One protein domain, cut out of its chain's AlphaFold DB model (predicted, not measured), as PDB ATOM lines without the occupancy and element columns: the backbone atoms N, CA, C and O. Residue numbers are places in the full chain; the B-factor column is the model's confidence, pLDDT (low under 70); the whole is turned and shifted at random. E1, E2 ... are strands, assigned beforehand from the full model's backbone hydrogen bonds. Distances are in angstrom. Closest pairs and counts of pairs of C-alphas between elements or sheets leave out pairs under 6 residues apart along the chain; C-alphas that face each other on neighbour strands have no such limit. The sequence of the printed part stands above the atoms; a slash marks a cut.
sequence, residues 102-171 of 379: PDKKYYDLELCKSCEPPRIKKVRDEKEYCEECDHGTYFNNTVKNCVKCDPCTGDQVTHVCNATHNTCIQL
ATOM      1  N   PRO A 102     -44.979   5.976  33.324       86.56
ATOM      2  CA  PRO A 102     -45.080   6.906  34.441       86.56
ATOM      3  C   PRO A 102     -45.452   8.321  33.992       86.56
ATOM      4  O   PRO A 102     -45.230   8.712  32.839       86.56
ATOM      5  N   ASP A 103     -45.960   9.119  34.929       80.31
ATOM      6  CA  ASP A 103     -46.337  10.503  34.657       80.31
ATOM      7  C   ASP A 103     -45.214  11.280  33.960       80.31
ATOM      8  O   ASP A 103     -44.032  11.170  34.295       80.31
ATOM      9  N   LYS A 104     -45.610  12.104  32.981       76.06
ATOM     10  CA  LYS A 104     -44.721  12.930  32.141       76.06
ATOM     11  C   LYS A 104     -43.822  12.153  31.164       76.06
ATOM     12  O   LYS A 104     -43.053  12.789  30.444       76.06
ATOM     13  N   LYS A 105     -43.946  10.824  31.081       85.81
ATOM     14  CA  LYS A 105     -43.336  10.000  30.026       85.81
ATOM     15  C   LYS A 105     -44.388   9.469  29.055       85.81
ATOM     16  O   LYS A 105     -45.521   9.228  29.458       85.81
ATOM     17  N   TYR A 106     -44.015   9.276  27.800       85.25
ATOM     18  CA  TYR A 106     -44.846   8.680  26.755       85.25
ATOM     19  C   TYR A 106     -44.191   7.404  26.225       85.25
ATOM     20  O   TYR A 106     -42.977   7.226  26.346       85.25
ATOM     21  N   TYR A 107     -45.002   6.505  25.673       85.06
ATOM     22  CA  TYR A 107     -44.518   5.247  25.114       85.06
ATOM     23  C   TYR A 107     -44.046   5.439  23.668       85.06
ATOM     24  O   TYR A 107     -44.830   5.853  22.815       85.06
ATOM     25  N   ASP A 108     -42.776   5.135  23.393       82.94
ATOM     26  CA  ASP A 108     -42.165   5.265  22.068       82.94
ATOM     27  C   ASP A 108     -41.119   4.177  21.822       82.94
ATOM     28  O   ASP A 108     -40.169   4.043  22.596       82.94
ATOM     29  N   LEU A 109     -41.280   3.429  20.725       80.50
ATOM     30  CA  LEU A 109     -40.387   2.333  20.321       80.50
ATOM     31  C   LEU A 109     -40.025   1.401  21.495       80.50
ATOM     32  O   LEU A 109     -38.854   1.153  21.759       80.50
ATOM     33  N   GLU A 110     -41.046   0.923  22.213       79.12
ATOM     34  CA  GLU A 110     -40.936  -0.013  23.348       79.12
ATOM     35  C   GLU A 110     -40.407   0.556  24.672       79.12
ATOM     36  O   GLU A 110     -40.318  -0.171  25.660       79.12
ATOM     37  N   LEU A 111     -40.136   1.862  24.749       85.06
ATOM     38  CA  LEU A 111     -39.585   2.497  25.946       85.06
ATOM     39  C   LEU A 111     -40.401   3.713  26.385       85.06
ATOM     40  O   LEU A 111     -40.960   4.452  25.573       85.06
ATOM     41  N   CYS A 112     -40.421   3.962  27.694       88.12
ATOM     42  CA  CYS A 112     -40.986   5.186  28.246       88.12
ATOM     43  C   CYS A 112     -39.991   6.343  28.153       88.12
ATOM     44  O   CYS A 112     -39.031   6.426  28.925       88.12
ATOM     45  N   LYS A 113     -40.260   7.282  27.247       87.19
ATOM     46  CA  LYS A 113     -39.431   8.470  27.024       87.19
ATOM     47  C   LYS A 113     -40.049   9.702  27.663       87.19
ATOM     48  O   LYS A 113     -41.264   9.858  27.704       87.19
ATOM     49  N   SER A 114     -39.207  10.595  28.167       88.19
ATOM     50  CA  SER A 114     -39.638  11.928  28.597       88.19
ATOM     51  C   SER A 114     -39.696  12.857  27.388       88.19
ATOM     52  O   SER A 114     -38.877  12.728  26.481       88.19
ATOM     53  N   CYS A 115     -40.612  13.824  27.390       86.31
ATOM     54  CA  CYS A 115     -40.544  14.905  26.412       86.31
ATOM     55  C   CYS A 115     -39.311  15.776  26.674       86.31
ATOM     56  O   CYS A 115     -39.048  16.166  27.815       86.31
ATOM     57  N   GLU A 116     -38.559  16.074  25.620       85.12
ATOM     58  CA  GLU A 116     -37.467  17.041  25.688       85.12
ATOM     59  C   GLU A 116     -38.052  18.457  25.821       85.12
ATOM     60  O   GLU A 116     -38.968  18.812  25.067       85.12
ATOM     61  N   PRO A 117     -37.564  19.282  26.769       81.88
ATOM     62  CA  PRO A 117     -37.964  20.682  26.860       81.88
ATOM     63  C   PRO A 117     -37.784  21.399  25.511       81.88
ATOM     64  O   PRO A 117     -36.770  21.173  24.849       81.88
ATOM     65  N   PRO A 118     -38.721  22.274  25.097       83.56
ATOM     66  CA  PRO A 118     -39.863  22.823  25.848       83.56
ATOM     67  C   PRO A 118     -41.186  22.046  25.692       83.56
ATOM     68  O   PRO A 118     -42.263  22.613  25.877       83.56
ATOM     69  N   ARG A 119     -41.149  20.768  25.304       86.75
ATOM     70  CA  ARG A 119     -42.361  20.000  24.991       86.75
ATOM     71  C   ARG A 119     -42.950  19.328  26.229       86.75
ATOM     72  O   ARG A 119     -42.231  18.896  27.130       86.75
ATOM     73  N   ILE A 120     -44.270  19.181  26.239       88.19
ATOM     74  CA  ILE A 120     -45.029  18.459  27.261       88.19
ATOM     75  C   ILE A 120     -45.777  17.278  26.655       88.19
ATOM     76  O   ILE A 120     -46.143  17.277  25.481       88.19
ATOM     77  N   LYS A 121     -46.030  16.263  27.483       88.38
ATOM     78  CA  LYS A 121     -46.876  15.129  27.115       88.38
ATOM     79  C   LYS A 121     -48.328  15.602  26.986       88.38
ATOM     80  O   LYS A 121     -48.885  16.137  27.945       88.38
ATOM     81  N   LYS A 122     -48.949  15.350  25.837       86.00
ATOM     82  CA  LYS A 122     -50.388  15.510  25.595       86.00
ATOM     83  C   LYS A 122     -50.992  14.156  25.217       86.00
ATOM     84  O   LYS A 122     -50.290  13.251  24.764       86.00
ATOM     85  N   VAL A 123     -52.298  14.023  25.439       85.31
ATOM     86  CA  VAL A 123     -53.082  12.841  25.063       85.31
ATOM     87  C   VAL A 123     -54.198  13.296  24.130       85.31
ATOM     88  O   VAL A 123     -54.999  14.150  24.507       85.31
ATOM     89  N   ARG A 124     -54.245  12.738  22.919       82.62
ATOM     90  CA  ARG A 124     -55.313  12.962  21.931       82.62
ATOM     91  C   ARG A 124     -55.661  11.621  21.304       82.62
ATOM     92  O   ARG A 124     -54.752  10.892  20.923       82.62
ATOM     93  N   ASP A 125     -56.949  11.296  21.226       84.12
ATOM     94  CA  ASP A 125     -57.439  10.045  20.625       84.12
ATOM     95  C   ASP A 125     -56.719   8.795  21.167       84.12
ATOM     96  O   ASP A 125     -56.248   7.952  20.407       84.12
ATOM     97  N   GLU A 126     -56.556   8.724  22.496       79.62
ATOM     98  CA  GLU A 126     -55.855   7.641  23.215       79.62
ATOM     99  C   GLU A 126     -54.358   7.484  22.875       79.62
ATOM    100  O   GLU A 126     -53.695   6.583  23.390       79.62
ATOM    101  N   LYS A 127     -53.789   8.387  22.068       77.25
ATOM    102  CA  LYS A 127     -52.361   8.430  21.745       77.25
ATOM    103  C   LYS A 127     -51.647   9.481  22.582       77.25
ATOM    104  O   LYS A 127     -52.088  10.626  22.694       77.25
ATOM    105  N   GLU A 128     -50.510   9.086  23.142       84.81
ATOM    106  CA  GLU A 128     -49.618   9.962  23.893       84.81
ATOM    107  C   GLU A 128     -48.513  10.488  22.972       84.81
ATOM    108  O   GLU A 128     -47.855   9.710  22.284       84.81
ATOM    109  N   TYR A 129     -48.290  11.800  22.950       86.44
ATOM    110  CA  TYR A 129     -47.232  12.419  22.149       86.44
ATOM    111  C   TYR A 129     -46.716  13.695  22.821       86.44
ATOM    112  O   TYR A 129     -47.344  14.239  23.732       86.44
ATOM    113  N   CYS A 130     -45.548  14.167  22.386       88.88
ATOM    114  CA  CYS A 130     -44.987  15.428  22.862       88.88
ATOM    115  C   CYS A 130     -45.462  16.589  21.991       88.88
ATOM    116  O   CYS A 130     -45.302  16.562  20.770       88.88
ATOM    117  N   GLU A 131     -45.970  17.641  22.613       88.94
ATOM    118  CA  GLU A 131     -46.417  18.867  21.952       88.94
ATOM    119  C   GLU A 131     -45.740  20.070  22.609       88.94
ATOM    120  O   GLU A 131     -45.337  20.006  23.772       88.94
ATOM    121  N   GLU A 132     -45.560  21.150  21.857       89.69
ATOM    122  CA  GLU A 132     -45.084  22.412  22.421       89.69
ATOM    123  C   GLU A 132     -46.167  23.060  23.295       89.69
ATOM    124  O   GLU A 132     -47.337  22.670  23.272       89.69
ATOM    125  N   CYS A 133     -45.764  24.037  24.105       88.81
ATOM    126  CA  CYS A 133     -46.710  24.835  24.869       88.81
ATOM    127  C   CYS A 133     -47.606  25.664  23.938       88.81
ATOM    128  O   CYS A 133     -47.136  26.247  22.962       88.81
ATOM    129  N   ASP A 134     -48.897  25.725  24.267       89.38
ATOM    130  CA  ASP A 134     -49.886  26.498  23.518       89.38
ATOM    131  C   ASP A 134     -49.548  28.003  23.559       89.38
ATOM    132  O   ASP A 134     -48.909  28.491  24.501       89.38
ATOM    133  N   HIS A 135     -50.009  28.771  22.565       83.75
ATOM    134  CA  HIS A 135     -49.810  30.225  22.537       83.75
ATOM    135  C   HIS A 135     -50.263  30.893  23.847       83.75
ATOM    136  O   HIS A 135     -51.345  30.620  24.366       83.75
ATOM    137  N   GLY A 136     -49.433  31.801  24.373       81.50
ATOM    138  CA  GLY A 136     -49.678  32.458  25.662       81.50
ATOM    139  C   GLY A 136     -49.255  31.629  26.882       81.50
ATOM    140  O   GLY A 136     -49.576  32.000  28.015       81.50
ATOM    141  N   THR A 137     -48.531  30.528  26.673       88.69
ATOM    142  CA  THR A 137     -47.895  29.741  27.734       88.69
ATOM    143  C   THR A 137     -46.426  29.453  27.408       88.69
ATOM    144  O   THR A 137     -46.036  29.424  26.242       88.69
ATOM    145  N   TYR A 138     -45.608  29.234  28.437       88.88
ATOM    146  CA  TYR A 138     -44.196  28.873  28.315       88.88
ATOM    147  C   TYR A 138     -43.868  27.656  29.183       88.88
ATOM    148  O   TYR A 138     -44.495  27.416  30.219       88.88
ATOM    149  N   PHE A 139     -42.874  26.872  28.773       90.25
ATOM    150  CA  PHE A 139     -42.405  25.724  29.530       90.25
ATOM    151  C   PHE A 139     -41.591  26.186  30.733       90.25
ATOM    152  O   PHE A 139     -40.529  26.794  30.601       90.25
ATOM    153  N   ASN A 140     -42.070  25.860  31.928       87.81
ATOM    154  CA  ASN A 140     -41.369  26.164  33.161       87.81
ATOM    155  C   ASN A 140     -40.607  24.920  33.644       87.81
ATOM    156  O   ASN A 140     -41.212  23.921  34.046       87.81
ATOM    157  N   ASN A 141     -39.270  24.994  33.632       83.56
ATOM    158  CA  ASN A 141     -38.384  23.890  34.028       83.56
ATOM    159  C   ASN A 141     -38.597  23.416  35.476       83.56
ATOM    160  O   ASN A 141     -38.349  22.245  35.766       83.56
ATOM    161  N   THR A 142     -39.075  24.282  36.375       84.62
ATOM    162  CA  THR A 142     -39.289  23.954  37.792       84.62
ATOM    163  C   THR A 142     -40.502  23.046  37.976       84.62
ATOM    164  O   THR A 142     -40.415  22.022  38.648       84.62
ATOM    165  N   VAL A 143     -41.631  23.372  37.338       84.38
ATOM    166  CA  VAL A 143     -42.855  22.545  37.402       84.38
ATOM    167  C   VAL A 143     -42.896  21.446  36.329       84.38
ATOM    168  O   VAL A 143     -43.691  20.502  36.427       84.38
ATOM    169  N   LYS A 144     -42.005  21.522  35.327       84.06
ATOM    170  CA  LYS A 144     -41.969  20.671  34.126       84.06
ATOM    171  C   LYS A 144     -43.330  20.630  33.426       84.06
ATOM    172  O   LYS A 144     -43.861  19.551  33.163       84.06
ATOM    173  N   ASN A 145     -43.927  21.804  33.233       87.94
ATOM    174  CA  ASN A 145     -45.235  21.974  32.607       87.94
ATOM    175  C   ASN A 145     -45.350  23.366  31.960       87.94
ATOM    176  O   ASN A 145     -44.547  24.253  32.261       87.94
ATOM    177  N   CYS A 146     -46.353  23.552  31.103       89.38
ATOM    178  CA  CYS A 146     -46.672  24.847  30.514       89.38
ATOM    179  C   CYS A 146     -47.391  25.733  31.535       89.38
ATOM    180  O   CYS A 146     -48.396  25.335  32.129       89.38
ATOM    181  N   VAL A 147     -46.868  26.938  31.734       90.75
ATOM    182  CA  VAL A 147     -47.406  27.962  32.634       90.75
ATOM    183  C   VAL A 147     -47.813  29.166  31.793       90.75
ATOM    184  O   VAL A 147     -47.181  29.449  30.777       90.75
ATOM    185  N   LYS A 148     -48.894  29.856  32.172       89.38
ATOM    186  CA  LYS A 148     -49.321  31.078  31.478       89.38
ATOM    187  C   LYS A 148     -48.228  32.140  31.540       89.38
ATOM    188  O   LYS A 148     -47.561  32.253  32.563       89.38
ATOM    189  N   CYS A 149     -48.083  32.902  30.458       86.19
ATOM    190  CA  CYS A 149     -47.213  34.072  30.464       86.19
ATOM    191  C   CYS A 149     -47.717  35.094  31.496       86.19
ATOM    192  O   CYS A 149     -48.931  35.295  31.624       86.19
ATOM    193  N   ASP A 150     -46.799  35.761  32.185       84.06
ATOM    194  CA  ASP A 150     -47.127  36.849  33.099       84.06
ATOM    195  C   ASP A 150     -47.616  38.086  32.324       84.06
ATOM    196  O   ASP A 150     -47.128  38.382  31.225       84.06
ATOM    197  N   PRO A 151     -48.589  38.837  32.874       73.12
ATOM    198  CA  PRO A 151     -49.024  40.091  32.280       73.12
ATOM    199  C   PRO A 151     -47.897  41.129  32.348       73.12
ATOM    200  O   PRO A 151     -47.248  41.303  33.378       73.12
ATOM    201  N   CYS A 152     -47.684  41.861  31.256       70.31
ATOM    202  CA  CYS A 152     -46.673  42.912  31.207       70.31
ATOM    203  C   CYS A 152     -47.084  44.091  32.102       70.31
ATOM    204  O   CYS A 152     -48.038  44.804  31.792       70.31
ATOM    205  N   THR A 153     -46.356  44.323  33.194       61.22
ATOM    206  CA  THR A 153     -46.495  45.520  34.037       61.22
ATOM    207  C   THR A 153     -45.304  46.455  33.815       61.22
ATOM    208  O   THR A 153     -44.276  46.299  34.470       61.22
ATOM    209  N   GLY A 154     -45.427  47.414  32.888       58.78
ATOM    210  CA  GLY A 154     -44.455  48.505  32.694       58.78
ATOM    211  C   GLY A 154     -44.147  48.870  31.233       58.78
ATOM    212  O   GLY A 154     -44.287  48.045  30.335       58.78
ATOM    213  N   ASP A 155     -43.684  50.112  31.025       54.69
ATOM    214  CA  ASP A 155     -43.425  50.755  29.716       54.69
ATOM    215  C   ASP A 155     -42.083  50.380  29.048       54.69
ATOM    216  O   ASP A 155     -41.692  50.977  28.046       54.69
ATOM    217  N   GLN A 156     -41.340  49.399  29.565       53.12
ATOM    218  CA  GLN A 156     -40.085  48.947  28.952       53.12
ATOM    219  C   GLN A 156     -40.033  47.422  28.907       53.12
ATOM    220  O   GLN A 156     -39.920  46.773  29.945       53.12
ATOM    221  N   VAL A 157     -40.107  46.842  27.704       58.25
ATOM    222  CA  VAL A 157     -40.021  45.387  27.501       58.25
ATOM    223  C   VAL A 157     -39.093  45.046  26.334       58.25
ATOM    224  O   VAL A 157     -39.147  45.670  25.278       58.25
ATOM    225  N   THR A 158     -38.249  44.031  26.542       54.75
ATOM    226  CA  THR A 158     -37.144  43.612  25.663       54.75
ATOM    227  C   THR A 158     -37.340  42.257  24.951       54.75
ATOM    228  O   THR A 158     -36.616  42.005  23.993       54.75
ATOM    229  N   HIS A 159     -38.301  41.391  25.329       60.88
ATOM    230  CA  HIS A 159     -38.529  40.064  24.700       60.88
ATOM    231  C   HIS A 159     -40.027  39.672  24.620       60.88
ATOM    232  O   HIS A 159     -40.810  40.184  25.412       60.88
ATOM    233  N   VAL A 160     -40.407  38.804  23.656       70.94
ATOM    234  CA  VAL A 160     -41.786  38.321  23.348       70.94
ATOM    235  C   VAL A 160     -42.030  36.898  23.884       70.94
ATOM    236  O   VAL A 160     -41.107  36.080  23.865       70.94
ATOM    237  N   CYS A 161     -43.257  36.600  24.363       78.62
ATOM    238  CA  CYS A 161     -43.508  35.382  25.130       78.62
ATOM    239  C   CYS A 161     -43.562  34.250  24.130       78.62
ATOM    240  O   CYS A 161     -44.200  34.358  23.080       78.62
ATOM    241  N   ASN A 162     -42.875  33.172  24.450       80.19
ATOM    242  CA  ASN A 162     -42.768  32.022  23.581       80.19
ATOM    243  C   ASN A 162     -42.800  30.748  24.429       80.19
ATOM    244  O   ASN A 162     -42.674  30.810  25.649       80.19
ATOM    245  N   ALA A 163     -42.870  29.581  23.791       78.31
ATOM    246  CA  ALA A 163     -42.877  28.274  24.444       78.31
ATOM    247  C   ALA A 163     -41.699  28.054  25.417       78.31
ATOM    248  O   ALA A 163     -41.743  27.149  26.242       78.31
ATOM    249  N   THR A 164     -40.652  28.879  25.357       80.25
ATOM    250  CA  THR A 164     -39.464  28.828  26.220       80.25
ATOM    251  C   THR A 164     -39.318  30.009  27.188       80.25
ATOM    252  O   THR A 164     -38.530  29.906  28.124       80.25
ATOM    253  N   HIS A 165     -40.038  31.122  26.998       78.38
ATOM    254  CA  HIS A 165     -39.794  32.388  27.713       78.38
ATOM    255  C   HIS A 165     -41.099  33.125  28.046       78.38
ATOM    256  O   HIS A 165     -42.005  33.160  27.228       78.38
ATOM    257  N   ASN A 166     -41.162  33.759  29.219       77.31
ATOM    258  CA  ASN A 166     -42.378  34.276  29.868       77.31
ATOM    259  C   ASN A 166     -42.842  35.698  29.430       77.31
ATOM    260  O   ASN A 166     -43.920  36.142  29.806       77.31
ATOM    261  N   THR A 167     -42.059  36.464  28.668       73.75
ATOM    262  CA  THR A 167     -42.233  37.939  28.578       73.75
ATOM    263  C   THR A 167     -42.913  38.397  27.285       73.75
ATOM    264  O   THR A 167     -42.344  38.096  26.267       73.75
ATOM    265  N   CYS A 168     -44.038  39.136  27.254       64.88
ATOM    266  CA  CYS A 168     -44.780  39.560  26.026       64.88
ATOM    267  C   CYS A 168     -44.512  41.009  25.511       64.88
ATOM    268  O   CYS A 168     -44.182  41.888  26.298       64.88
ATOM    269  N   ILE A 169     -44.795  41.301  24.219       65.44
ATOM    270  CA  ILE A 169     -45.015  42.664  23.651       65.44
ATOM    271  C   ILE A 169     -46.471  42.792  23.146       65.44
ATOM    272  O   ILE A 169     -47.023  41.831  22.608       65.44
ATOM    273  N   GLN A 170     -47.066  43.988  23.261       46.56
ATOM    274  CA  GLN A 170     -48.227  44.422  22.469       46.56
ATOM    275  C   GLN A 170     -47.804  44.602  21.007       46.56
ATOM    276  O   GLN A 170     -47.026  45.506  20.703       46.56
ATOM    277  N   LEU A 171     -48.310  43.771  20.091       44.72
ATOM    278  CA  LEU A 171     -48.250  44.100  18.671       44.72
ATOM    279  C   LEU A 171     -49.024  45.407  18.512       44.72
ATOM    280  O   LEU A 171     -50.252  45.398  18.547       44.72
TER     281      LEU A 171
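AT A GLANCE: This is residues 102 to 171 of the 379 residues of the protein "Apo-1 antigen" of Lottia gigantea (UniProt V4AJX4). With little regular structure, three small strand hairpins make part of a rod: E1-E2 and E3-E4 at one end, E5-E6 near the middle; residues 149 to 171, a long loop, run to the other end and fold back. The 70 printed residues hold six named strands, E1 to E6 in chain order, in three antiparallel two-stranded sheets: all strand, with only 26 residues in named elements. The whole is loose, radius of gyration of the C-alphas 14.8 A, spanning 51 by 24 by 15 A.

HOW THE PARTS SIT: Start at the hairpin of E3, residues 120 to 124, and E4, residues 127 to 131: N 122 and O 129, 2.9 A apart, are within hydrogen-bond range. In the hairpin of E1, residues 105 to 108, and E2, residues 111 to 114, find N 106 and O 113 within range at 2.8 A. The closest C-alphas of E1 and E4, Tyr 106 and Glu 128, are 5.7 A apart. In the hairpin of E5, residues 137 to 140, and E6, residues 145 to 148, N 138 and O 147 are within range at 2.8 A. E1 and E5 are apart.

IN THESE COORDINATES: Find C-alpha 105, where E1 begins, at (-43.336, 10.000, 30.026), and C-alpha 148, where E6 ends, at (-49.321, 31.078, 31.478). From first to last C-alpha, E3 runs 12.8 A.

THE WHOLE: The printed part has no cut, and the links between strands are tight. Model pLDDT is under 70 at residues 153 to 159 and 168 to 171.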